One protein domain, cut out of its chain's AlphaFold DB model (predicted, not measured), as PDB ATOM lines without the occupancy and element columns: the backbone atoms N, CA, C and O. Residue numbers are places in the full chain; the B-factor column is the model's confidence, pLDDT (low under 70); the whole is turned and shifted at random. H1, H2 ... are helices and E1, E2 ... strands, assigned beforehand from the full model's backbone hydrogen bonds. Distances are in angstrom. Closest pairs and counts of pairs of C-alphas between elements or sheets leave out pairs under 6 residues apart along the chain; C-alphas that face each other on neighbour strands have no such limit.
ATOM      1  N   ALA A   7     -24.345   3.631 -38.875       91.69
ATOM      2  CA  ALA A   7     -22.952   3.515 -38.459       91.69
ATOM      3  C   ALA A   7     -22.506   4.790 -37.734       91.69
ATOM      4  O   ALA A   7     -21.901   4.704 -36.665       91.69
ATOM      5  N   ALA A   8     -22.856   5.966 -38.268       91.81
ATOM      6  CA  ALA A   8     -22.587   7.243 -37.613       91.81
ATOM      7  C   ALA A   8     -23.320   7.370 -36.267       91.81
ATOM      8  O   ALA A   8     -22.734   7.838 -35.288       91.81
ATOM      9  N   GLU A   9     -24.571   6.914 -36.190       93.88
ATOM     10  CA  GLU A   9     -25.350   6.903 -34.950       93.88
ATOM     11  C   GLU A   9     -24.706   6.009 -33.877       93.88
ATOM     12  O   GLU A   9     -24.482   6.459 -32.750       93.88
ATOM     13  N   LEU A  10     -24.322   4.780 -34.234       94.50
ATOM     14  CA  LEU A  10     -23.598   3.873 -33.339       94.50
ATOM     15  C   LEU A  10     -22.246   4.456 -32.920       94.50
ATOM     16  O   LEU A  10     -21.894   4.401 -31.743       94.50
ATOM     17  N   GLY A  11     -21.506   5.065 -33.850       96.12
ATOM     18  CA  GLY A  11     -20.258   5.767 -33.553       96.12
ATOM     19  C   GLY A  11     -20.447   6.866 -32.509       96.12
ATOM     20  O   GLY A  11     -19.699   6.927 -31.534       96.12
ATOM     21  N   ALA A  12     -21.491   7.686 -32.645       95.88
ATOM     22  CA  ALA A  12     -21.809   8.736 -31.682       95.88
ATOM     23  C   ALA A  12     -22.175   8.167 -30.300       95.88
ATOM     24  O   ALA A  12     -21.641   8.624 -29.287       95.88
ATOM     25  N   GLN A  13     -23.037   7.147 -30.250       97.19
ATOM     26  CA  GLN A  13     -23.460   6.510 -28.997       97.19
ATOM     27  C   GLN A  13     -22.290   5.828 -28.269       97.19
ATOM     28  O   GLN A  13     -22.161   5.941 -27.049       97.19
ATOM     29  N   LEU A  14     -21.407   5.160 -29.017       97.00
ATOM     30  CA  LEU A  14     -20.258   4.423 -28.485       97.00
ATOM     31  C   LEU A  14     -19.005   5.293 -28.301       97.00
ATOM     32  O   LEU A  14     -18.008   4.807 -27.767       97.00
ATOM     33  N   LYS A  15     -19.042   6.565 -28.725       97.25
ATOM     34  CA  LYS A  15     -17.886   7.481 -28.778       97.25
ATOM     35  C   LYS A  15     -16.720   6.893 -29.582       97.25
ATOM     36  O   LYS A  15     -15.568   6.914 -29.150       97.25
ATOM     37  N   MET A  16     -17.036   6.345 -30.750       98.12
ATOM     38  CA  MET A  16     -16.117   5.668 -31.661       98.12
ATOM     39  C   MET A  16     -16.096   6.351 -33.031       98.12
ATOM     40  O   MET A  16     -17.062   6.996 -33.436       98.12
ATOM     41  N   ALA A  17     -14.993   6.186 -33.762       97.12
ATOM     42  CA  ALA A  17     -14.948   6.555 -35.170       97.12
ATOM     43  C   ALA A  17     -15.905   5.653 -35.958       97.12
ATOM     44  O   ALA A  17     -15.997   4.458 -35.675       97.12
ATOM     45  N   ALA A  18     -16.595   6.209 -36.948       97.12
ATOM     46  CA  ALA A  18     -17.516   5.461 -37.788       97.12
ATOM     47  C   ALA A  18     -17.402   5.895 -39.246       97.12
ATOM     48  O   ALA A  18     -17.186   7.072 -39.538       97.12
ATOM     49  N   VAL A  19     -17.551   4.935 -40.154       95.06
ATOM     50  CA  VAL A  19     -17.634   5.170 -41.597       95.06
ATOM     51  C   VAL A  19     -18.757   4.333 -42.194       95.06
ATOM     52  O   VAL A  19     -19.003   3.206 -41.754       95.06
ATOM     53  N   PHE A  20     -19.414   4.881 -43.213       93.12
ATOM     54  CA  PHE A  20     -20.517   4.238 -43.918       93.12
ATOM     55  C   PHE A  20     -20.257   4.229 -45.425       93.12
ATOM     56  O   PHE A  20     -20.089   5.271 -46.057       93.12
ATOM     57  N   GLY A  21     -20.200   3.027 -45.999       88.50
ATOM     58  CA  GLY A  21     -19.973   2.774 -47.418       88.50
ATOM     59  C   GLY A  21     -21.275   2.340 -48.085       88.50
ATOM     60  O   GLY A  21     -21.637   1.167 -47.970       88.50
ATOM     61  N   PRO A  22     -22.001   3.245 -48.759       83.88
ATOM     62  CA  PRO A  22     -23.307   2.923 -49.306       83.88
ATOM     63  C   PRO A  22     -23.234   1.993 -50.518       83.88
ATOM     64  O   PRO A  22     -22.466   2.230 -51.448       83.88
ATOM     65  N   SER A  23     -24.096   0.978 -50.530       74.88
ATOM     66  CA  SER A  23     -24.176  -0.052 -51.570       74.88
ATOM     67  C   SER A  23     -25.331   0.174 -52.550       74.88
ATOM     68  O   SER A  23     -25.180  -0.146 -53.718       74.88
ATOM     69  N   GLU A  24     -26.465   0.761 -52.143       66.12
ATOM     70  CA  GLU A  24     -27.628   0.962 -53.032       66.12
ATOM     71  C   GLU A  24     -28.258   2.361 -52.877       66.12
ATOM     72  O   GLU A  24     -28.424   2.878 -51.766       66.12
ATOM     73  N   ARG A  25     -28.665   2.959 -54.008       55.75
ATOM     74  CA  ARG A  25     -29.590   4.103 -54.057       55.75
ATOM     75  C   ARG A  25     -30.976   3.601 -54.464       55.75
ATOM     76  O   ARG A  25     -31.223   3.403 -55.650       55.75
ATOM     77  N   ARG A  26     -31.896   3.442 -53.511       53.78
ATOM     78  CA  ARG A  26     -33.320   3.220 -53.814       53.78
ATOM     79  C   ARG A  26     -34.042   4.553 -53.785       53.78
ATOM     80  O   ARG A  26     -33.936   5.277 -52.803       53.78
ATOM     81  N   TRP A  27     -34.773   4.882 -54.850       51.44
ATOM     82  CA  TRP A  27     -35.581   6.109 -54.922       51.44
ATOM     83  C   TRP A  27     -34.793   7.390 -54.592       51.44
ATOM     84  O   TRP A  27     -35.270   8.244 -53.855       51.44
ATOM     85  N   PHE A  28     -33.566   7.509 -55.115       52.38
ATOM     86  CA  PHE A  28     -32.634   8.615 -54.828       52.38
ATOM     87  C   PHE A  28     -32.175   8.730 -53.361       52.38
ATOM     88  O   PHE A  28     -31.452   9.665 -53.026       52.38
ATOM     89  N   VAL A  29     -32.511   7.757 -52.507       51.44
ATOM     90  CA  VAL A  29     -32.083   7.680 -51.107       51.44
ATOM     91  C   VAL A  29     -31.059   6.565 -50.938       51.44
ATOM     92  O   VAL A  29     -31.219   5.437 -51.412       51.44
ATOM     93  N   THR A  30     -29.972   6.893 -50.255       55.50
ATOM     94  CA  THR A  30     -28.961   5.937 -49.819       55.50
ATOM     95  C   THR A  30     -29.539   5.096 -48.686       55.50
ATOM     96  O   THR A  30     -29.762   5.625 -47.605       55.50
ATOM     97  N   SER A  31     -29.851   3.821 -48.935       61.19
ATOM     98  CA  SER A  31     -30.671   3.040 -47.991       61.19
ATOM     99  C   SER A  31     -29.980   1.809 -47.406       61.19
ATOM    100  O   SER A  31     -30.487   1.258 -46.434       61.19
ATOM    101  N   PHE A  32     -28.868   1.349 -47.982       77.62
ATOM    102  CA  PHE A  32     -28.198   0.127 -47.540       77.62
ATOM    103  C   PHE A  32     -26.706   0.189 -47.862       77.62
ATOM    104  O   PHE A  32     -26.331   0.724 -48.908       77.62
ATOM    105  N   GLY A  33     -25.858  -0.333 -46.982       87.06
ATOM    106  CA  GLY A  33     -24.407  -0.244 -47.108       87.06
ATOM    107  C   GLY A  33     -23.681  -0.969 -45.988       87.06
ATOM    108  O   GLY A  33     -24.310  -1.492 -45.070       87.06
ATOM    109  N   ASN A  34     -22.354  -0.969 -46.061       93.44
ATOM    110  CA  ASN A  34     -21.521  -1.483 -44.983       93.44
ATOM    111  C   ASN A  34     -21.234  -0.358 -43.987       93.44
ATOM    112  O   ASN A  34     -21.075   0.800 -44.378       93.44
ATOM    113  N   GLY A  35     -21.130  -0.707 -42.709       95.06
ATOM    114  CA  GLY A  35     -20.666   0.184 -41.652       95.06
ATOM    115  C   GLY A  35     -19.405  -0.373 -41.007       95.06
ATOM    116  O   GLY A  35     -19.277  -1.583 -40.836       95.06
ATOM    117  N   LEU A  36     -18.481   0.507 -40.629       97.44
ATOM    118  CA  LEU A  36     -17.348   0.166 -39.772       97.44
ATOM    119  C   LEU A  36     -17.319   1.146 -38.604       97.44
ATOM    120  O   LEU A  36     -17.242   2.354 -38.816       97.44
ATOM    121  N   VAL A  37     -17.350   0.611 -37.385       98.06
ATOM    122  CA  VAL A  37     -17.198   1.371 -36.140       98.06
ATOM    123  C   VAL A  37     -15.905   0.930 -35.459       98.06
ATOM    124  O   VAL A  37     -15.621  -0.262 -35.367       98.06
ATOM    125  N   SER A  38     -15.103   1.886 -34.999       98.12
ATOM    126  CA  SER A  38     -13.776   1.629 -34.446       98.12
ATOM    127  C   SER A  38     -13.474   2.527 -33.250       98.12
ATOM    128  O   SER A  38     -13.555   3.752 -33.324       98.12
ATOM    129  N   ARG A  39     -13.022   1.918 -32.148       98.12
ATOM    130  CA  ARG A  39     -12.416   2.658 -31.024       98.12
ATOM    131  C   ARG A  39     -11.077   3.305 -31.388       98.12
ATOM    132  O   ARG A  39     -10.622   4.209 -30.697       98.12
ATOM    133  N   PHE A  40     -10.429   2.804 -32.435       98.00
ATOM    134  CA  PHE A  40      -9.140   3.271 -32.920       98.00
ATOM    135  C   PHE A  40      -9.323   4.262 -34.077       98.00
ATOM    136  O   PHE A  40     -10.289   4.121 -34.836       98.00
ATOM    137  N   PRO A  41      -8.401   5.223 -34.267       98.12
ATOM    138  CA  PRO A  41      -8.489   6.172 -35.370       98.12
ATOM    139  C   PRO A  41      -8.557   5.480 -36.736       98.12
ATOM    140  O   PRO A  41      -7.707   4.647 -37.058       98.12
ATOM    141  N   ILE A  42      -9.540   5.873 -37.548       98.44
ATOM    142  CA  ILE A  42      -9.615   5.535 -38.973       98.44
ATOM    143  C   ILE A  42      -8.865   6.642 -39.722       98.44
ATOM    144  O   ILE A  42      -9.333   7.776 -39.779       98.44
ATOM    145  N   LEU A  43      -7.672   6.334 -40.234       98.31
ATOM    146  CA  LEU A  43      -6.779   7.305 -40.879       98.31
ATOM    147  C   LEU A  43      -7.270   7.703 -42.267       98.31
ATOM    148  O   LEU A  43      -7.190   8.865 -42.662       98.31
ATOM    149  N   SER A  44      -7.753   6.719 -43.014       98.19
ATOM    150  CA  SER A  44      -8.303   6.894 -44.347       98.19
ATOM    151  C   SER A  44      -9.323   5.796 -44.608       98.19
ATOM    152  O   SER A  44      -9.257   4.715 -44.017       98.19
ATOM    153  N   TRP A  45     -10.291   6.074 -45.476       98.00
ATOM    154  CA  TRP A  45     -11.197   5.054 -45.976       98.00
ATOM    155  C   TRP A  45     -11.739   5.431 -47.351       98.00
ATOM    156  O   TRP A  45     -11.741   6.599 -47.746       98.00
ATOM    157  N   ARG A  46     -12.214   4.427 -48.079       95.38
ATOM    158  CA  ARG A  46     -12.968   4.591 -49.322       95.38
ATOM    159  C   ARG A  46     -13.978   3.467 -49.474       95.38
ATOM    160  O   ARG A  46     -13.767   2.368 -48.966       95.38
ATOM    161  N   SER A  47     -15.039   3.731 -50.227       92.44
ATOM    162  CA  SER A  47     -15.950   2.691 -50.690       92.44
ATOM    163  C   SER A  47     -15.730   2.414 -52.174       92.44
ATOM    164  O   SER A  47     -15.474   3.340 -52.948       92.44
ATOM    165  N   ARG A  48     -15.800   1.142 -52.570       89.88
ATOM    166  CA  ARG A  48     -15.717   0.716 -53.969       89.88
ATOM    167  C   ARG A  48     -16.905  -0.195 -54.288       89.88
ATOM    168  O   ARG A  48     -17.113  -1.149 -53.539       89.88
ATOM    169  N   PRO A  49     -17.655   0.045 -55.375       89.62
ATOM    170  CA  PRO A  49     -18.665  -0.903 -55.828       89.62
ATOM    171  C   PRO A  49     -18.010  -2.220 -56.268       89.62
ATOM    172  O   PRO A  49     -16.921  -2.217 -56.843       89.62
ATOM    173  N   MET A  50     -18.684  -3.330 -55.990       90.12
ATOM    174  CA  MET A  50     -18.301  -4.670 -56.429       90.12
ATOM    175  C   MET A  50     -18.933  -4.989 -57.787       90.12
ATOM    176  O   MET A  50     -19.861  -4.307 -58.234       90.12
ATOM    177  N   ARG A  51     -18.457  -6.053 -58.442       85.69
ATOM    178  CA  ARG A  51     -19.072  -6.583 -59.669       85.69
ATOM    179  C   ARG A  51     -20.573  -6.823 -59.474       85.69
ATOM    180  O   ARG A  51     -20.974  -7.485 -58.522       85.69
ATOM    181  N   ALA A  52     -21.387  -6.329 -60.404       80.81
ATOM    182  CA  ALA A  52     -22.842  -6.475 -60.397       80.81
ATOM    183  C   ALA A  52     -23.334  -7.089 -61.716       80.81
ATOM    184  O   ALA A  52     -22.758  -6.832 -62.774       80.81
ATOM    185  N   GLY A  53     -24.397  -7.894 -61.640       63.06
ATOM    186  CA  GLY A  53     -25.014  -8.579 -62.785       63.06
ATOM    187  C   GLY A  53     -26.279  -7.887 -63.304       63.06
ATOM    188  O   GLY A  53     -26.805  -8.269 -64.344       63.06
ATOM    189  N   GLY A  54     -26.769  -6.862 -62.593       63.00
ATOM    190  CA  GLY A  54     -27.964  -6.082 -62.930       63.00
ATOM    191  C   GLY A  54     -28.232  -4.944 -61.933       63.00
ATOM    192  O   GLY A  54     -27.461  -4.731 -61.000       63.00
ATOM    193  N   LEU A  55     -29.341  -4.213 -62.114       56.50
ATOM    194  CA  LEU A  55     -29.691  -3.011 -61.327       56.50
ATOM    195  C   LEU A  55     -30.045  -3.282 -59.847       56.50
ATOM    196  O   LEU A  55     -30.179  -2.340 -59.075       56.50
ATOM    197  N   SER A  56     -30.236  -4.540 -59.442       57.69
ATOM    198  CA  SER A  56     -30.717  -4.911 -58.101       57.69
ATOM    199  C   SER A  56     -29.671  -5.590 -57.212       57.69
ATOM    200  O   SER A  56     -30.016  -6.027 -56.117       57.69
ATOM    201  N   SER A  57     -28.413  -5.711 -57.658       62.12
ATOM    202  CA  SER A  57     -27.357  -6.427 -56.920       62.12
ATOM    203  C   SER A  57     -26.164  -5.556 -56.520       62.12
ATOM    204  O   SER A  57     -25.062  -6.053 -56.290       62.12
ATOM    205  N   TYR A  58     -26.377  -4.240 -56.401       77.56
ATOM    206  CA  TYR A  58     -25.314  -3.322 -56.015       77.56
ATOM    207  C   TYR A  58     -24.792  -3.639 -54.607       77.56
ATOM    208  O   TYR A  58     -25.477  -3.478 -53.592       77.56
ATOM    209  N   ARG A  59     -23.549  -4.110 -54.573       87.81
ATOM    210  CA  ARG A  59     -22.737  -4.311 -53.378       87.81
ATOM    211  C   ARG A  59     -21.540  -3.383 -53.436       87.81
ATOM    212  O   ARG A  59     -21.058  -3.045 -54.516       87.81
ATOM    213  N   ALA A  60     -21.064  -2.979 -52.272       90.31
ATOM    214  CA  ALA A  60     -19.836  -2.226 -52.136       90.31
ATOM    215  C   ALA A  60     -18.959  -2.860 -51.060       90.31
ATOM    216  O   ALA A  60     -19.435  -3.596 -50.197       90.31
ATOM    217  N   VAL A  61     -17.673  -2.537 -51.115       95.06
ATOM    218  CA  VAL A  61     -16.715  -2.784 -50.041       95.06
ATOM    219  C   VAL A  61     -16.319  -1.463 -49.401       95.06
ATOM    220  O   VAL A  61     -16.269  -0.433 -50.078       95.06
ATOM    221  N   ILE A  62     -16.008  -1.490 -48.109       97.44
ATOM    222  CA  ILE A  62     -15.214  -0.455 -47.444       97.44
ATOM    223  C   ILE A  62     -13.778  -0.955 -47.407       97.44
ATOM    224  O   ILE A  62     -13.543  -2.097 -47.025       97.44
ATOM    225  N   LEU A  63     -12.834  -0.090 -47.765       98.00
ATOM    226  CA  LEU A  63     -11.419  -0.260 -47.452       98.00
ATOM    227  C   LEU A  63     -11.028   0.857 -46.493       98.00
ATOM    228  O   LEU A  63     -11.207   2.026 -46.841       98.00
ATOM    229  N   ALA A  64     -10.531   0.511 -45.313       98.44
ATOM    230  CA  ALA A  64     -10.184   1.464 -44.269       98.44
ATOM    231  C   ALA A  64      -8.819   1.151 -43.655       98.44
ATOM    232  O   ALA A  64      -8.495  -0.003 -43.398       98.44
ATOM    233  N   GLN A  65      -8.053   2.194 -43.355       98.56
ATOM    234  CA  GLN A  65      -6.800   2.101 -42.614       98.56
ATOM    235  C   GLN A  65      -7.051   2.465 -41.156       98.56
ATOM    236  O   GLN A  65      -7.369   3.615 -40.844       98.56
ATOM    237  N   VAL A  66      -6.901   1.496 -40.254       98.50
ATOM    238  CA  VAL A  66      -7.157   1.671 -38.818       98.50
ATOM    239  C   VAL A  66      -5.842   1.642 -38.046       98.50
ATOM    240  O   VAL A  66      -5.072   0.691 -38.149       98.50
ATOM    241  N   LYS A  67      -5.571   2.685 -37.254       97.56
ATOM    242  CA  LYS A  67      -4.325   2.807 -36.485       97.56
ATOM    243  C   LYS A  67      -4.442   2.161 -35.107       97.56
ATOM    244  O   LYS A  67      -5.094   2.713 -34.224       97.56
ATOM    245  N   VAL A  68      -3.730   1.059 -34.884       95.62
ATOM    246  CA  VAL A  68      -3.677   0.352 -33.594       95.62
ATOM    247  C   VAL A  68      -2.255   0.424 -33.039       95.62
ATOM    248  O   VAL A  68      -1.345  -0.259 -33.509       95.62
ATOM    249  N   GLY A  69      -2.042   1.287 -32.043       91.38
ATOM    250  CA  GLY A  69      -0.701   1.593 -31.538       91.38
ATOM    251  C   GLY A  69       0.149   2.306 -32.598       91.38
ATOM    252  O   GLY A  69      -0.232   3.368 -33.096       91.38
ATOM    253  N   GLN A  70       1.306   1.731 -32.935       90.44
ATOM    254  CA  GLN A  70       2.207   2.239 -33.982       90.44
ATOM    255  C   GLN A  70       1.941   1.636 -35.367       90.44
ATOM    256  O   GLN A  70       2.536   2.074 -36.346       90.44
ATOM    257  N   GLN A  71       1.045   0.657 -35.454       92.88
ATOM    258  CA  GLN A  71       0.778  -0.100 -36.667       92.88
ATOM    259  C   GLN A  71      -0.526   0.364 -37.326       92.88
ATOM    260  O   GLN A  71      -1.426   0.902 -36.669       92.88
ATOM    261  N   VAL A  72      -0.624   0.147 -38.635       96.62
ATOM    262  CA  VAL A  72      -1.833   0.389 -39.426       96.62
ATOM    263  C   VAL A  72      -2.337  -0.952 -39.935       96.62
ATOM    264  O   VAL A  72      -1.578  -1.692 -40.552       96.62
ATOM    265  N   ILE A  73      -3.605  -1.253 -39.664       97.81
ATOM    266  CA  ILE A  73      -4.287  -2.451 -40.151       97.81
ATOM    267  C   ILE A  73      -5.193  -2.052 -41.314       97.81
ATOM    268  O   ILE A  73      -6.014  -1.139 -41.181       97.81
ATOM    269  N   GLU A  74      -5.060  -2.754 -42.436       98.38
ATOM    270  CA  GLU A  74      -5.995  -2.664 -43.558       98.38
ATOM    271  C   GLU A  74      -7.266  -3.451 -43.219       98.38
ATOM    272  O   GLU A  74      -7.219  -4.654 -42.969       98.38
ATOM    273  N   VAL A  75      -8.415  -2.781 -43.198       98.56
ATOM    274  CA  VAL A  75      -9.713  -3.380 -42.880       98.56
ATOM    275  C   VAL A  75     -10.611  -3.313 -44.106       98.56
ATOM    276  O   VAL A  75     -10.941  -2.232 -44.596       98.56
ATOM    277  N   ILE A  76     -11.028  -4.483 -44.583       98.56
ATOM    278  CA  ILE A  76     -11.971  -4.647 -45.682       98.56
ATOM    279  C   ILE A  76     -13.297  -5.131 -45.102       98.56
ATOM    280  O   ILE A  76     -13.359  -6.206 -44.508       98.56
ATOM    281  N   VAL A  77     -14.359  -4.347 -45.288       98.31
ATOM    282  CA  VAL A  77     -15.725  -4.738 -44.903       98.31
ATOM    283  C   VAL A  77     -16.553  -4.945 -46.157       98.31
ATOM    284  O   VAL A  77     -16.657  -4.033 -46.985       98.31
ATOM    285  N   ALA A  78     -17.142  -6.125 -46.294       96.50
ATOM    286  CA  ALA A  78     -17.877  -6.525 -47.484       96.50
ATOM    287  C   ALA A  78     -19.230  -7.148 -47.138       96.50
ATOM    288  O   ALA A  78     -19.415  -7.711 -46.065       96.50
ATOM    289  N   HIS A  79     -20.158  -7.075 -48.088       95.00
ATOM    290  CA  HIS A  79     -21.381  -7.863 -48.070       95.00
ATOM    291  C   HIS A  79     -21.608  -8.379 -49.494       95.00
ATOM    292  O   HIS A  79     -21.970  -7.597 -50.374       95.00
ATOM    293  N   ALA A  80     -21.359  -9.665 -49.744       93.31
ATOM    294  CA  ALA A  80     -21.548 -10.252 -51.072       93.31
ATOM    295  C   ALA A  80     -23.042 -10.461 -51.381       93.31
ATOM    296  O   ALA A  80     -23.901 -10.462 -50.502       93.31
ATOM    297  N   GLU A  81     -23.411 -10.582 -52.648       90.50
ATOM    298  CA  GLU A  81     -24.782 -10.909 -53.027       90.50
ATOM    299  C   GLU A  81     -25.108 -12.396 -52.806       90.50
ATOM    300  O   GLU A  81     -24.226 -13.235 -52.652       90.50
ATOM    301  N   ARG A  82     -26.404 -12.726 -52.817       88.88
ATOM    302  CA  ARG A  82     -26.913 -14.107 -52.714       88.88
ATOM    303  C   ARG A  82     -27.105 -14.788 -54.075       88.88
ATOM    304  O   ARG A  82     -27.484 -15.953 -54.119       88.88
ATOM    305  N   GLY A  83     -26.945 -14.037 -55.166       86.75
ATOM    306  CA  GLY A  83     -27.338 -14.432 -56.515       86.75
ATOM    307  C   GLY A  83     -26.164 -14.771 -57.429       86.75
ATOM    308  O   GLY A  83     -25.106 -15.218 -56.995       86.75
ATOM    309  N   ALA A  84     -26.374 -14.558 -58.728       87.75
ATOM    310  CA  ALA A  84     -25.494 -15.043 -59.788       87.75
ATOM    311  C   ALA A  84     -24.080 -14.439 -59.780       87.75
ATOM    312  O   ALA A  84     -23.184 -15.032 -60.373       87.75
ATOM    313  N   MET A  85     -23.852 -13.287 -59.132       90.81
ATOM    314  CA  MET A  85     -22.498 -12.720 -59.046       90.81
ATOM    315  C   MET A  85     -21.744 -13.097 -57.781       90.81
ATOM    316  O   MET A  85     -20.618 -12.622 -57.632       90.81
ATOM    317  N   ARG A  86     -22.319 -13.895 -56.870       92.94
ATOM    318  CA  ARG A  86     -21.657 -14.211 -55.598       92.94
ATOM    319  C   ARG A  86     -20.237 -14.717 -55.829       92.94
ATOM    320  O   ARG A  86     -19.301 -14.143 -55.292       92.94
ATOM    321  N   ASP A  87     -20.058 -15.682 -56.718       94.31
ATOM    322  CA  ASP A  87     -18.752 -16.290 -56.989       94.31
ATOM    323  C   ASP A  87     -17.758 -15.264 -57.557       94.31
ATOM    324  O   ASP A  87     -16.621 -15.150 -57.101       94.31
ATOM    325  N   ALA A  88     -18.210 -14.425 -58.494       93.62
ATOM    326  CA  ALA A  88     -17.395 -13.347 -59.052       93.62
ATOM    327  C   ALA A  88     -17.012 -12.289 -58.000       93.62
ATOM    328  O   ALA A  88     -15.922 -11.721 -58.062       93.62
ATOM    329  N   GLN A  89     -17.900 -12.020 -57.041       94.75
ATOM    330  CA  GLN A  89     -17.665 -11.110 -55.926       94.75
ATOM    331  C   GLN A  89     -16.709 -11.711 -54.891       94.75
ATOM    332  O   GLN A  89     -15.821 -11.009 -54.421       94.75
ATOM    333  N   LEU A  90     -16.830 -13.001 -54.576       96.00
ATOM    334  CA  LEU A  90     -15.900 -13.711 -53.697       96.00
ATOM    335  C   LEU A  90     -14.483 -13.732 -54.285       96.00
ATOM    336  O   LEU A  90     -13.521 -13.441 -53.574       96.00
ATOM    337  N   LEU A  91     -14.354 -13.979 -55.592       95.19
ATOM    338  CA  LEU A  91     -13.075 -13.873 -56.301       95.19
ATOM    339  C   LEU A  91     -12.520 -12.441 -56.269       95.19
ATOM    340  O   LEU A  91     -11.339 -12.247 -55.989       95.19
ATOM    341  N   GLU A  92     -13.363 -11.424 -56.479       95.69
ATOM    342  CA  GLU A  92     -12.953 -10.019 -56.358       95.69
ATOM    343  C   GLU A  92     -12.449  -9.684 -54.941       95.69
ATOM    344  O   GLU A  92     -11.446  -8.979 -54.793       95.69
ATOM    345  N   LEU A  93     -13.119 -10.187 -53.900       96.94
ATOM    346  CA  LEU A  93     -12.707 -10.012 -52.505       96.94
ATOM    347  C   LEU A  93     -11.393 -10.722 -52.211       96.94
ATOM    348  O   LEU A  93     -10.545 -10.151 -51.529       96.94
ATOM    349  N   ARG A  94     -11.203 -11.932 -52.744       96.69
ATOM    350  CA  ARG A  94      -9.951 -12.681 -52.623       96.69
ATOM    351  C   ARG A  94      -8.799 -11.904 -53.237       96.69
ATOM    352  O   ARG A  94      -7.785 -11.699 -52.576       96.69
ATOM    353  N   ASP A  95      -8.956 -11.438 -54.471       96.12
ATOM    354  CA  ASP A  95      -7.911 -10.690 -55.168       96.12
ATOM    355  C   ASP A  95      -7.616  -9.358 -54.466       96.12
ATOM    356  O   ASP A  95      -6.457  -8.963 -54.310       96.12
ATOM    357  N   LEU A  96      -8.656  -8.682 -53.963       96.44
ATOM    358  CA  LEU A  96      -8.482  -7.474 -53.170       96.44
ATOM    359  C   LEU A  96      -7.719  -7.760 -51.870       96.44
ATOM    360  O   LEU A  96      -6.755  -7.058 -51.562       96.44
ATOM    361  N   PHE A  97      -8.116  -8.789 -51.124       97.56
ATOM    362  CA  PHE A  97      -7.458  -9.165 -49.879       97.56
ATOM    363  C   PHE A  97      -6.023  -9.632 -50.115       97.56
ATOM    364  O   PHE A  97      -5.148  -9.328 -49.312       97.56
ATOM    365  N   ALA A  98      -5.732 -10.286 -51.240       96.75
ATOM    366  CA  ALA A  98      -4.371 -10.620 -51.647       96.75
ATOM    367  C   ALA A  98      -3.517  -9.362 -51.885       96.75
ATOM    368  O   ALA A  98      -2.358  -9.335 -51.472       96.75
ATOM    369  N   SER A  99      -4.096  -8.316 -52.488       96.19
ATOM    370  CA  SER A  99      -3.378  -7.101 -52.905       96.19
ATOM    371  C   SER A  99      -2.934  -6.168 -51.771       96.19
ATOM    372  O   SER A  99      -2.010  -5.379 -51.965       96.19
ATOM    373  N   VAL A 100      -3.570  -6.231 -50.595       95.50
ATOM    374  CA  VAL A 100      -3.206  -5.378 -49.448       95.50
ATOM    375  C   VAL A 100      -2.012  -5.953 -48.685       95.50
ATOM    376  O   VAL A 100      -1.874  -7.168 -48.577       95.50
ATOM    377  N   ALA A 101      -1.137  -5.118 -48.129       93.88
ATOM    378  CA  ALA A 101      -0.048  -5.611 -47.285       93.88
ATOM    379  C   ALA A 101      -0.588  -6.106 -45.923       93.88
ATOM    380  O   ALA A 101      -1.565  -5.547 -45.426       93.88
ATOM    381  N   PRO A 102       0.008  -7.142 -45.303       94.88
ATOM    382  CA  PRO A 102      -0.241  -7.425 -43.890       94.88
ATOM    383  C   PRO A 102       0.257  -6.260 -43.009       94.88
ATOM    384  O   PRO A 102       1.268  -5.646 -43.359       94.88
ATOM    385  N   PRO A 103      -0.376  -5.978 -41.856       96.50
ATOM    386  CA  PRO A 103      -1.517  -6.684 -41.272       96.50
ATOM    387  C   PRO A 103      -2.856  -6.267 -41.907       96.50
ATOM    388  O   PRO A 103      -3.127  -5.082 -42.094       96.50
ATOM    389  N   ALA A 104      -3.720  -7.242 -42.201       97.88
ATOM    390  CA  ALA A 104      -5.017  -6.989 -42.826       97.88
ATOM    391  C   ALA A 104      -6.139  -7.884 -42.282       97.88
ATOM    392  O   ALA A 104      -5.896  -9.016 -41.861       97.88
ATOM    393  N   ILE A 105      -7.371  -7.380 -42.338       98.44
ATOM    394  CA  ILE A 105      -8.605  -8.069 -41.951       98.44
ATOM    395  C   ILE A 105      -9.626  -7.914 -43.082       98.44
ATOM    396  O   ILE A 105      -9.853  -6.805 -43.562       98.44
ATOM    397  N   LEU A 106     -10.266  -9.008 -43.480       98.25
ATOM    398  CA  LEU A 106     -11.457  -9.026 -44.330       98.25
ATOM    399  C   LEU A 106     -12.619  -9.589 -43.511       98.25
ATOM    400  O   LEU A 106     -12.500 -10.682 -42.965       98.25
ATOM    401  N   MET A 107     -13.739  -8.873 -43.436       98.06
ATOM    402  CA  MET A 107     -14.909  -9.338 -42.687       98.06
ATOM    403  C   MET A 107     -16.248  -8.928 -43.300       98.06
ATOM    404  O   MET A 107     -16.343  -7.921 -44.008       98.06
ATOM    405  N   GLY A 108     -17.285  -9.700 -42.976       96.69
ATOM    406  CA  GLY A 108     -18.687  -9.393 -43.264       96.69
ATOM    407  C   GLY A 108     -19.494 -10.598 -43.751       96.69
ATOM    408  O   GLY A 108     -19.003 -11.726 -43.720       96.69
ATOM    409  N   ASP A 109     -20.726 -10.341 -44.197       95.75
ATOM    410  CA  ASP A 109     -21.645 -11.344 -44.754       95.75
ATOM    411  C   ASP A 109     -21.267 -11.653 -46.208       95.75
ATOM    412  O   ASP A 109     -21.552 -10.888 -47.135       95.75
ATOM    413  N   LEU A 110     -20.606 -12.783 -46.435       95.62
ATOM    414  CA  LEU A 110     -20.178 -13.202 -47.767       95.62
ATOM    415  C   LEU A 110     -21.204 -14.119 -48.450       95.62
ATOM    416  O   LEU A 110     -20.964 -14.562 -49.575       95.62
ATOM    417  N   ASN A 111     -22.361 -14.361 -47.818       95.06
ATOM    418  CA  ASN A 111     -23.484 -15.141 -48.348       95.06
ATOM    419  C   ASN A 111     -23.097 -16.528 -48.904       95.06
ATOM    420  O   ASN A 111     -23.764 -17.062 -49.801       95.06
ATOM    421  N   ALA A 112     -22.022 -17.110 -48.377       93.94
ATOM    422  CA  ALA A 112     -21.459 -18.388 -48.785       93.94
ATOM    423  C   ALA A 112     -20.919 -19.121 -47.558       93.94
ATOM    424  O   ALA A 112     -20.326 -18.503 -46.697       93.94
ATOM    425  N   GLU A 113     -21.121 -20.430 -47.482       91.94
ATOM    426  CA  GLU A 113     -20.590 -21.247 -46.388       91.94
ATOM    427  C   GLU A 113     -19.068 -21.409 -46.492       91.94
ATOM    428  O   GLU A 113     -18.503 -21.346 -47.583       91.94
ATOM    429  N   LEU A 114     -18.388 -21.752 -45.394       87.56
ATOM    430  CA  LEU A 114     -16.934 -21.999 -45.402       87.56
ATOM    431  C   LEU A 114     -16.508 -23.131 -46.368       87.56
ATOM    432  O   LEU A 114     -15.358 -23.228 -46.793       87.56
ATOM    433  N   SER A 115     -17.442 -24.014 -46.728       87.38
ATOM    434  CA  SER A 115     -17.237 -25.074 -47.718       87.38
ATOM    435  C   SER A 115     -17.233 -24.573 -49.173       87.38
ATOM    436  O   SER A 115     -16.794 -25.314 -50.055       87.38
ATOM    437  N   HIS A 116     -17.680 -23.336 -49.426       91.38
ATOM    438  CA  HIS A 116     -17.831 -22.769 -50.764       91.38
ATOM    439  C   HIS A 116     -16.474 -22.700 -51.487       91.38
ATOM    440  O   HIS A 116     -15.502 -22.196 -50.910       91.38
ATOM    441  N   PRO A 117     -16.372 -23.169 -52.746       91.06
ATOM    442  CA  PRO A 117     -15.088 -23.285 -53.442       91.06
ATOM    443  C   PRO A 117     -14.286 -21.980 -53.502       91.06
ATOM    444  O   PRO A 117     -13.091 -21.983 -53.227       91.06
ATOM    445  N   GLU A 118     -14.936 -20.863 -53.814       90.81
ATOM    446  CA  GLU A 118     -14.336 -19.532 -53.937       90.81
ATOM    447  C   GLU A 118     -13.850 -18.990 -52.588       90.81
ATOM    448  O   GLU A 118     -12.795 -18.360 -52.536       90.81
ATOM    449  N   LEU A 119     -14.559 -19.275 -51.488       89.25
ATOM    450  CA  LEU A 119     -14.105 -18.904 -50.144       89.25
ATOM    451  C   LEU A 119     -12.886 -19.716 -49.714       89.25
ATOM    452  O   LEU A 119     -11.935 -19.145 -49.190       89.25
ATOM    453  N   ARG A 120     -12.847 -21.019 -50.019       89.25
ATOM    454  CA  ARG A 120     -11.668 -21.861 -49.747       89.25
ATOM    455  C   ARG A 120     -10.407 -21.378 -50.459       89.25
ATOM    456  O   ARG A 120      -9.298 -21.678 -50.028       89.25
ATOM    457  N   GLN A 121     -10.537 -20.604 -51.538       89.94
ATOM    458  CA  GLN A 121      -9.372 -20.000 -52.190       89.94
ATOM    459  C   GLN A 121      -8.708 -18.901 -51.347       89.94
ATOM    460  O   GLN A 121      -7.555 -18.563 -51.630       89.94
ATOM    461  N   MET A 122      -9.388 -18.357 -50.331       90.62
ATOM    462  CA  MET A 122      -8.797 -17.429 -49.361       90.62
ATOM    463  C   MET A 122      -7.708 -18.106 -48.529       90.62
ATOM    464  O   MET A 122      -6.669 -17.497 -48.288       90.62
ATOM    465  N   ASP A 123      -7.901 -19.377 -48.163       86.69
ATOM    466  CA  ASP A 123      -6.956 -20.149 -47.341       86.69
ATOM    467  C   ASP A 123      -5.638 -20.444 -48.079       86.69
ATOM    468  O   ASP A 123      -4.616 -20.743 -47.467       86.69
ATOM    469  N   ASN A 124      -5.638 -20.308 -49.409       90.06
ATOM    470  CA  ASN A 124      -4.441 -20.447 -50.239       90.06
ATOM    471  C   ASN A 124      -3.614 -19.153 -50.321       90.06
ATOM    472  O   ASN A 124      -2.541 -19.150 -50.932       90.06
ATOM    473  N   LEU A 125      -4.104 -18.033 -49.779       92.50
ATOM    474  CA  LEU A 125      -3.351 -16.782 -49.772       92.50
ATOM    475  C   LEU A 125      -2.248 -16.840 -48.697       92.50
ATOM    476  O   LEU A 125      -2.523 -17.192 -47.550       92.50
ATOM    477  N   PRO A 126      -0.996 -16.457 -49.016       91.00
ATOM    478  CA  PRO A 126       0.100 -16.510 -48.051       91.00
ATOM    479  C   PRO A 126      -0.192 -15.726 -46.766       91.00
ATOM    480  O   PRO A 126      -0.451 -14.520 -46.799       91.00
ATOM    481  N   GLY A 127      -0.120 -16.421 -45.628       89.31
ATOM    482  CA  GLY A 127      -0.327 -15.838 -44.302       89.31
ATOM    483  C   GLY A 127      -1.768 -15.417 -44.000       89.31
ATOM    484  O   GLY A 127      -1.972 -14.744 -42.990       89.31
ATOM    485  N   ALA A 128      -2.730 -15.771 -44.860       93.25
ATOM    486  CA  ALA A 128      -4.152 -15.587 -44.616       93.25
ATOM    487  C   ALA A 128      -4.752 -16.815 -43.934       93.25
ATOM    488  O   ALA A 128      -4.366 -17.945 -44.224       93.25
ATOM    489  N   PHE A 129      -5.711 -16.594 -43.044       91.50
ATOM    490  CA  PHE A 129      -6.474 -17.669 -42.426       91.50
ATOM    491  C   PHE A 129      -7.823 -17.163 -41.924       91.50
ATOM    492  O   PHE A 129      -7.989 -15.981 -41.600       91.50
ATOM    493  N   HIS A 130      -8.797 -18.067 -41.873       93.81
ATOM    494  CA  HIS A 130     -10.092 -17.806 -41.262       93.81
ATOM    495  C   HIS A 130      -9.969 -17.790 -39.730       93.81
ATOM    496  O   HIS A 130      -9.276 -18.624 -39.150       93.81
ATOM    497  N   ALA A 131     -10.636 -16.848 -39.060       92.94
ATOM    498  CA  ALA A 131     -10.499 -16.681 -37.615       92.94
ATOM    499  C   ALA A 131     -11.221 -17.765 -36.800       92.94
ATOM    500  O   ALA A 131     -10.754 -18.132 -35.726       92.94
ATOM    501  N   LEU A 132     -12.345 -18.291 -37.298       89.06
ATOM    502  CA  LEU A 132     -13.020 -19.425 -36.660       89.06
ATOM    503  C   LEU A 132     -12.396 -20.748 -37.097       89.06
ATOM    504  O   LEU A 132     -12.220 -20.976 -38.296       89.06
ATOM    505  N   VAL A 133     -12.178 -21.641 -36.131       72.50
ATOM    506  CA  VAL A 133     -11.810 -23.035 -36.390       72.50
ATOM    507  C   VAL A 133     -13.042 -23.788 -36.937       72.50
ATOM    508  O   VAL A 133     -14.116 -23.699 -36.335       72.50
ATOM    509  N   PRO A 134     -12.936 -24.533 -38.054       61.75
ATOM    510  CA  PRO A 134     -14.073 -25.200 -38.704       61.75
ATOM    511  C   PRO A 134     -14.733 -26.361 -37.934       61.75
ATOM    512  O   PRO A 134     -15.634 -26.992 -38.475       61.75
ATOM    513  N   ASP A 135     -14.330 -26.664 -36.700       60.41
ATOM    514  CA  ASP A 135     -14.614 -27.951 -36.036       60.41
ATOM    515  C   ASP A 135     -16.024 -28.090 -35.424       60.41
ATOM    516  O   ASP A 135     -16.244 -28.889 -34.515       60.41
ATOM    517  N   SER A 136     -17.018 -27.339 -35.908       59.06
ATOM    518  CA  SER A 136     -18.400 -27.481 -35.435       59.06
ATOM    519  C   SER A 136     -19.417 -27.430 -36.569       59.06
ATOM    520  O   SER A 136     -19.272 -26.666 -37.521       59.06
ATOM    521  N   ASP A 137     -20.523 -28.161 -36.422       64.62
ATOM    522  CA  ASP A 137     -21.684 -28.064 -37.323       64.62
ATOM    523  C   ASP A 137     -22.261 -26.639 -37.414       64.62
ATOM    524  O   ASP A 137     -22.994 -26.317 -38.348       64.62
ATOM    525  N   VAL A 138     -21.944 -25.777 -36.441       66.69
ATOM    526  CA  VAL A 138     -22.332 -24.366 -36.450       66.69
ATOM    527  C   VAL A 138     -21.503 -23.591 -37.470       66.69
ATOM    528  O   VAL A 138     -22.080 -22.849 -38.259       66.69
ATOM    529  N   SER A 139     -20.178 -23.774 -37.503       65.50
ATOM    530  CA  SER A 139     -19.291 -23.011 -38.392       65.50
ATOM    531  C   SER A 139     -19.422 -23.387 -39.865       65.50
ATOM    532  O   SER A 139     -19.146 -22.552 -40.724       65.50
ATOM    533  N   SER A 140     -19.907 -24.592 -40.176       67.38
ATOM    534  CA  SER A 140     -20.136 -25.019 -41.561       67.38
ATOM    535  C   SER A 140     -21.294 -24.286 -42.247       67.38
ATOM    536  O   SER A 140     -21.274 -24.173 -43.465       67.38
ATOM    537  N   LYS A 141     -22.256 -23.742 -41.486       80.00
ATOM    538  CA  LYS A 141     -23.435 -23.021 -42.008       80.00
ATOM    539  C   LYS A 141     -23.337 -21.499 -41.897       80.00
ATOM    540  O   LYS A 141     -24.288 -20.799 -42.243       80.00
ATOM    541  N   LEU A 142     -22.230 -20.981 -41.369       89.88
ATOM    542  CA  LEU A 142     -22.016 -19.540 -41.276       89.88
ATOM    543  C   LEU A 142     -21.724 -18.972 -42.657       89.88
ATOM    544  O   LEU A 142     -20.912 -19.523 -43.398       89.88
ATOM    545  N   ILE A 143     -22.381 -17.855 -42.948       94.56
ATOM    546  CA  ILE A 143     -22.150 -17.039 -44.144       94.56
ATOM    547  C   ILE A 143     -21.441 -15.719 -43.828       94.56
ATOM    548  O   ILE A 143     -21.035 -14.988 -44.729       94.56
ATOM    549  N   ASP A 144     -21.293 -15.419 -42.540       95.44
ATOM    550  CA  ASP A 144     -20.475 -14.336 -42.022       95.44
ATOM    551  C   ASP A 144     -19.052 -14.848 -41.805       95.44
ATOM    552  O   ASP A 144     -18.849 -15.942 -41.270       95.44
ATOM    553  N   HIS A 145     -18.058 -14.049 -42.192       95.88
ATOM    554  CA  HIS A 145     -16.656 -14.454 -42.137       95.88
ATOM    555  C   HIS A 145     -15.757 -13.376 -41.554       95.88
ATOM    556  O   HIS A 145     -16.009 -12.178 -41.691       95.88
ATOM    557  N   VAL A 146     -14.654 -13.833 -40.962       96.88
ATOM    558  CA  VAL A 146     -13.513 -13.005 -40.574       96.88
ATOM    559  C   VAL A 146     -12.248 -13.717 -41.037       96.88
ATOM    560  O   VAL A 146     -11.883 -14.761 -40.501       96.88
ATOM    561  N   TYR A 147     -11.577 -13.146 -42.031       97.12
ATOM    562  CA  TYR A 147     -10.251 -13.549 -42.479       97.12
ATOM    563  C   TYR A 147      -9.224 -12.539 -41.996       97.12
ATOM    564  O   TYR A 147      -9.457 -11.328 -42.015       97.12
ATOM    565  N   VAL A 148      -8.059 -13.031 -41.600       96.88
ATOM    566  CA  VAL A 148      -6.948 -12.193 -41.154       96.88
ATOM    567  C   VAL A 148      -5.687 -12.555 -41.918       96.88
ATOM    568  O   VAL A 148      -5.540 -13.685 -42.379       96.88
ATOM    569  N   LYS A 149      -4.781 -11.590 -42.077       95.31
ATOM    570  CA  LYS A 149      -3.492 -11.773 -42.744       95.31
ATOM    571  C   LYS A 149      -2.388 -11.047 -41.993       95.31
ATOM    572  O   LYS A 149      -2.498  -9.847 -41.752       95.31
ATOM    573  N   GLY A 150      -1.321 -11.763 -41.640       93.62
ATOM    574  CA  GLY A 150      -0.190 -11.210 -40.875       93.62
ATOM    575  C   GLY A 150      -0.511 -10.840 -39.421       93.62
ATOM    576  O   GLY A 150       0.229 -10.085 -38.797       93.62
TER     577      GLY A 150
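AT A GLANCE: This is residues 7 to 150 of the 195 residues of the protein "Endo/exonuclease/phosphatase domain-containing protein" of Deltaproteobacteria bacterium (UniProt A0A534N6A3). Look for a twisted sheet of six strands, E3 to E8, with the long helix H2 over one face and the two-stranded hairpin of E1 and E2 over the opposite face, where it covers the part made by E3, E4 and E5. The two sheets make a sandwich that is partly face to face; H1 packs on the hairpin at one end of the domain, and the small H3 packs on H2 near the other end. The 144 printed residues hold three named helices and eight named strands, in the order H1 E1 E2 E3 E4 E5 H2 E6 H3 E7 E8, and the class is mixed, helices and strands. The large sheet is mixed, in the order E3, E4, E5, E6, E8, E7, and the small one is antiparallel. The whole is compact, with a radius of gyration of the C-alphas of 15.3 A, and spans 43 by 38 by 29 A.

IN THESE COORDINATES: Find C-alpha 7 at (-22.952, 3.515, -38.459); from there H1 runs through residues 7 to 14. E1, residues 17 to 26, is 26.4 A long and bends by 61 degrees at residue 23. E2, residues 29 to 38, is 25.5 A long and bends by 64 degrees at residue 32. E3 is residues 42 to 49, 20.2 A; E4 is residues 60 to 68, 24.7 A; E5 is residues 71 to 79, 26.1 A. At C-alpha 86, (-21.657, -14.211, -55.598), H2 begins and runs to residue 99, 19.8 A. Next come E6, residues 104 to 109, 17.3 A; H3, residues 117 to 120, 5.2 A; and E7, residues 128 to 130, 7.2 A. E8, residues 144 to 149, is 17.2 A long and ends at C-alpha 149, (-3.492, -11.773, -42.744).

HOW THE PARTS SIT: Begin with the large sheet, whose edge strands are E3 and E7. E3, E4 and E5 form a meander, each strand the antiparallel neighbour of the one before: look at N 46 and O 63, 2.9 A, and N 64 and O 75, 2.9 A. E5 and E6 are parallel, with N 76 and O 105 at 2.8 A. E6 and E8 are antiparallel, with N 147 and O 106 at 2.8 A; the hairpin E7 and E8 has N 129 and O 148 at 3.0 A. E5, H2, E6 is a strand-helix-strand unit, two parallel neighbours with a helix between, and its crossover is right-handed. E6, H3, E7 is a split unit, with E8 between its strands, also right-handed. H2 is on the sheet in two layers, a helix layer on one face, at a height over the sheet of 8.7 A; it lies over E6 and, only just, with 3 C-alphas, over E5. It runs along the strands, at 6 degrees to E6 on the local plane. H2 and H3 touch, closest at the C-alphas of Leu 90 and Glu 118, 6.0 A. In the sandwich, two sheets face to face, the best planes of the facing parts are 13 degrees apart. The closest C-alphas of E1 and E4 are those of Ser 23 and Ala 60, 4.9 A. Across the hairpin E1 and E2, N 19 and O 36 are 2.9 A apart. The closest C-alphas of H1 and E1 are those of Gly 11 and Ala 18, 5.1 A. In H1 and H2 every O i to N i+4 pair is within hydrogen-bond range; H3 is too short for one.

THE WHOLE: The two farthest C-alphas, those of Phe 28 and Asp 135, are 44.9 A apart. The printed part runs from 7 to 150 with no cut. The link from E7 to E8, residues 131 to 143, is long. Mean pLDDT of the printed part is 88.7; look for values under 70 at residues 24 to 31, 53 to 57 and 134 to 140.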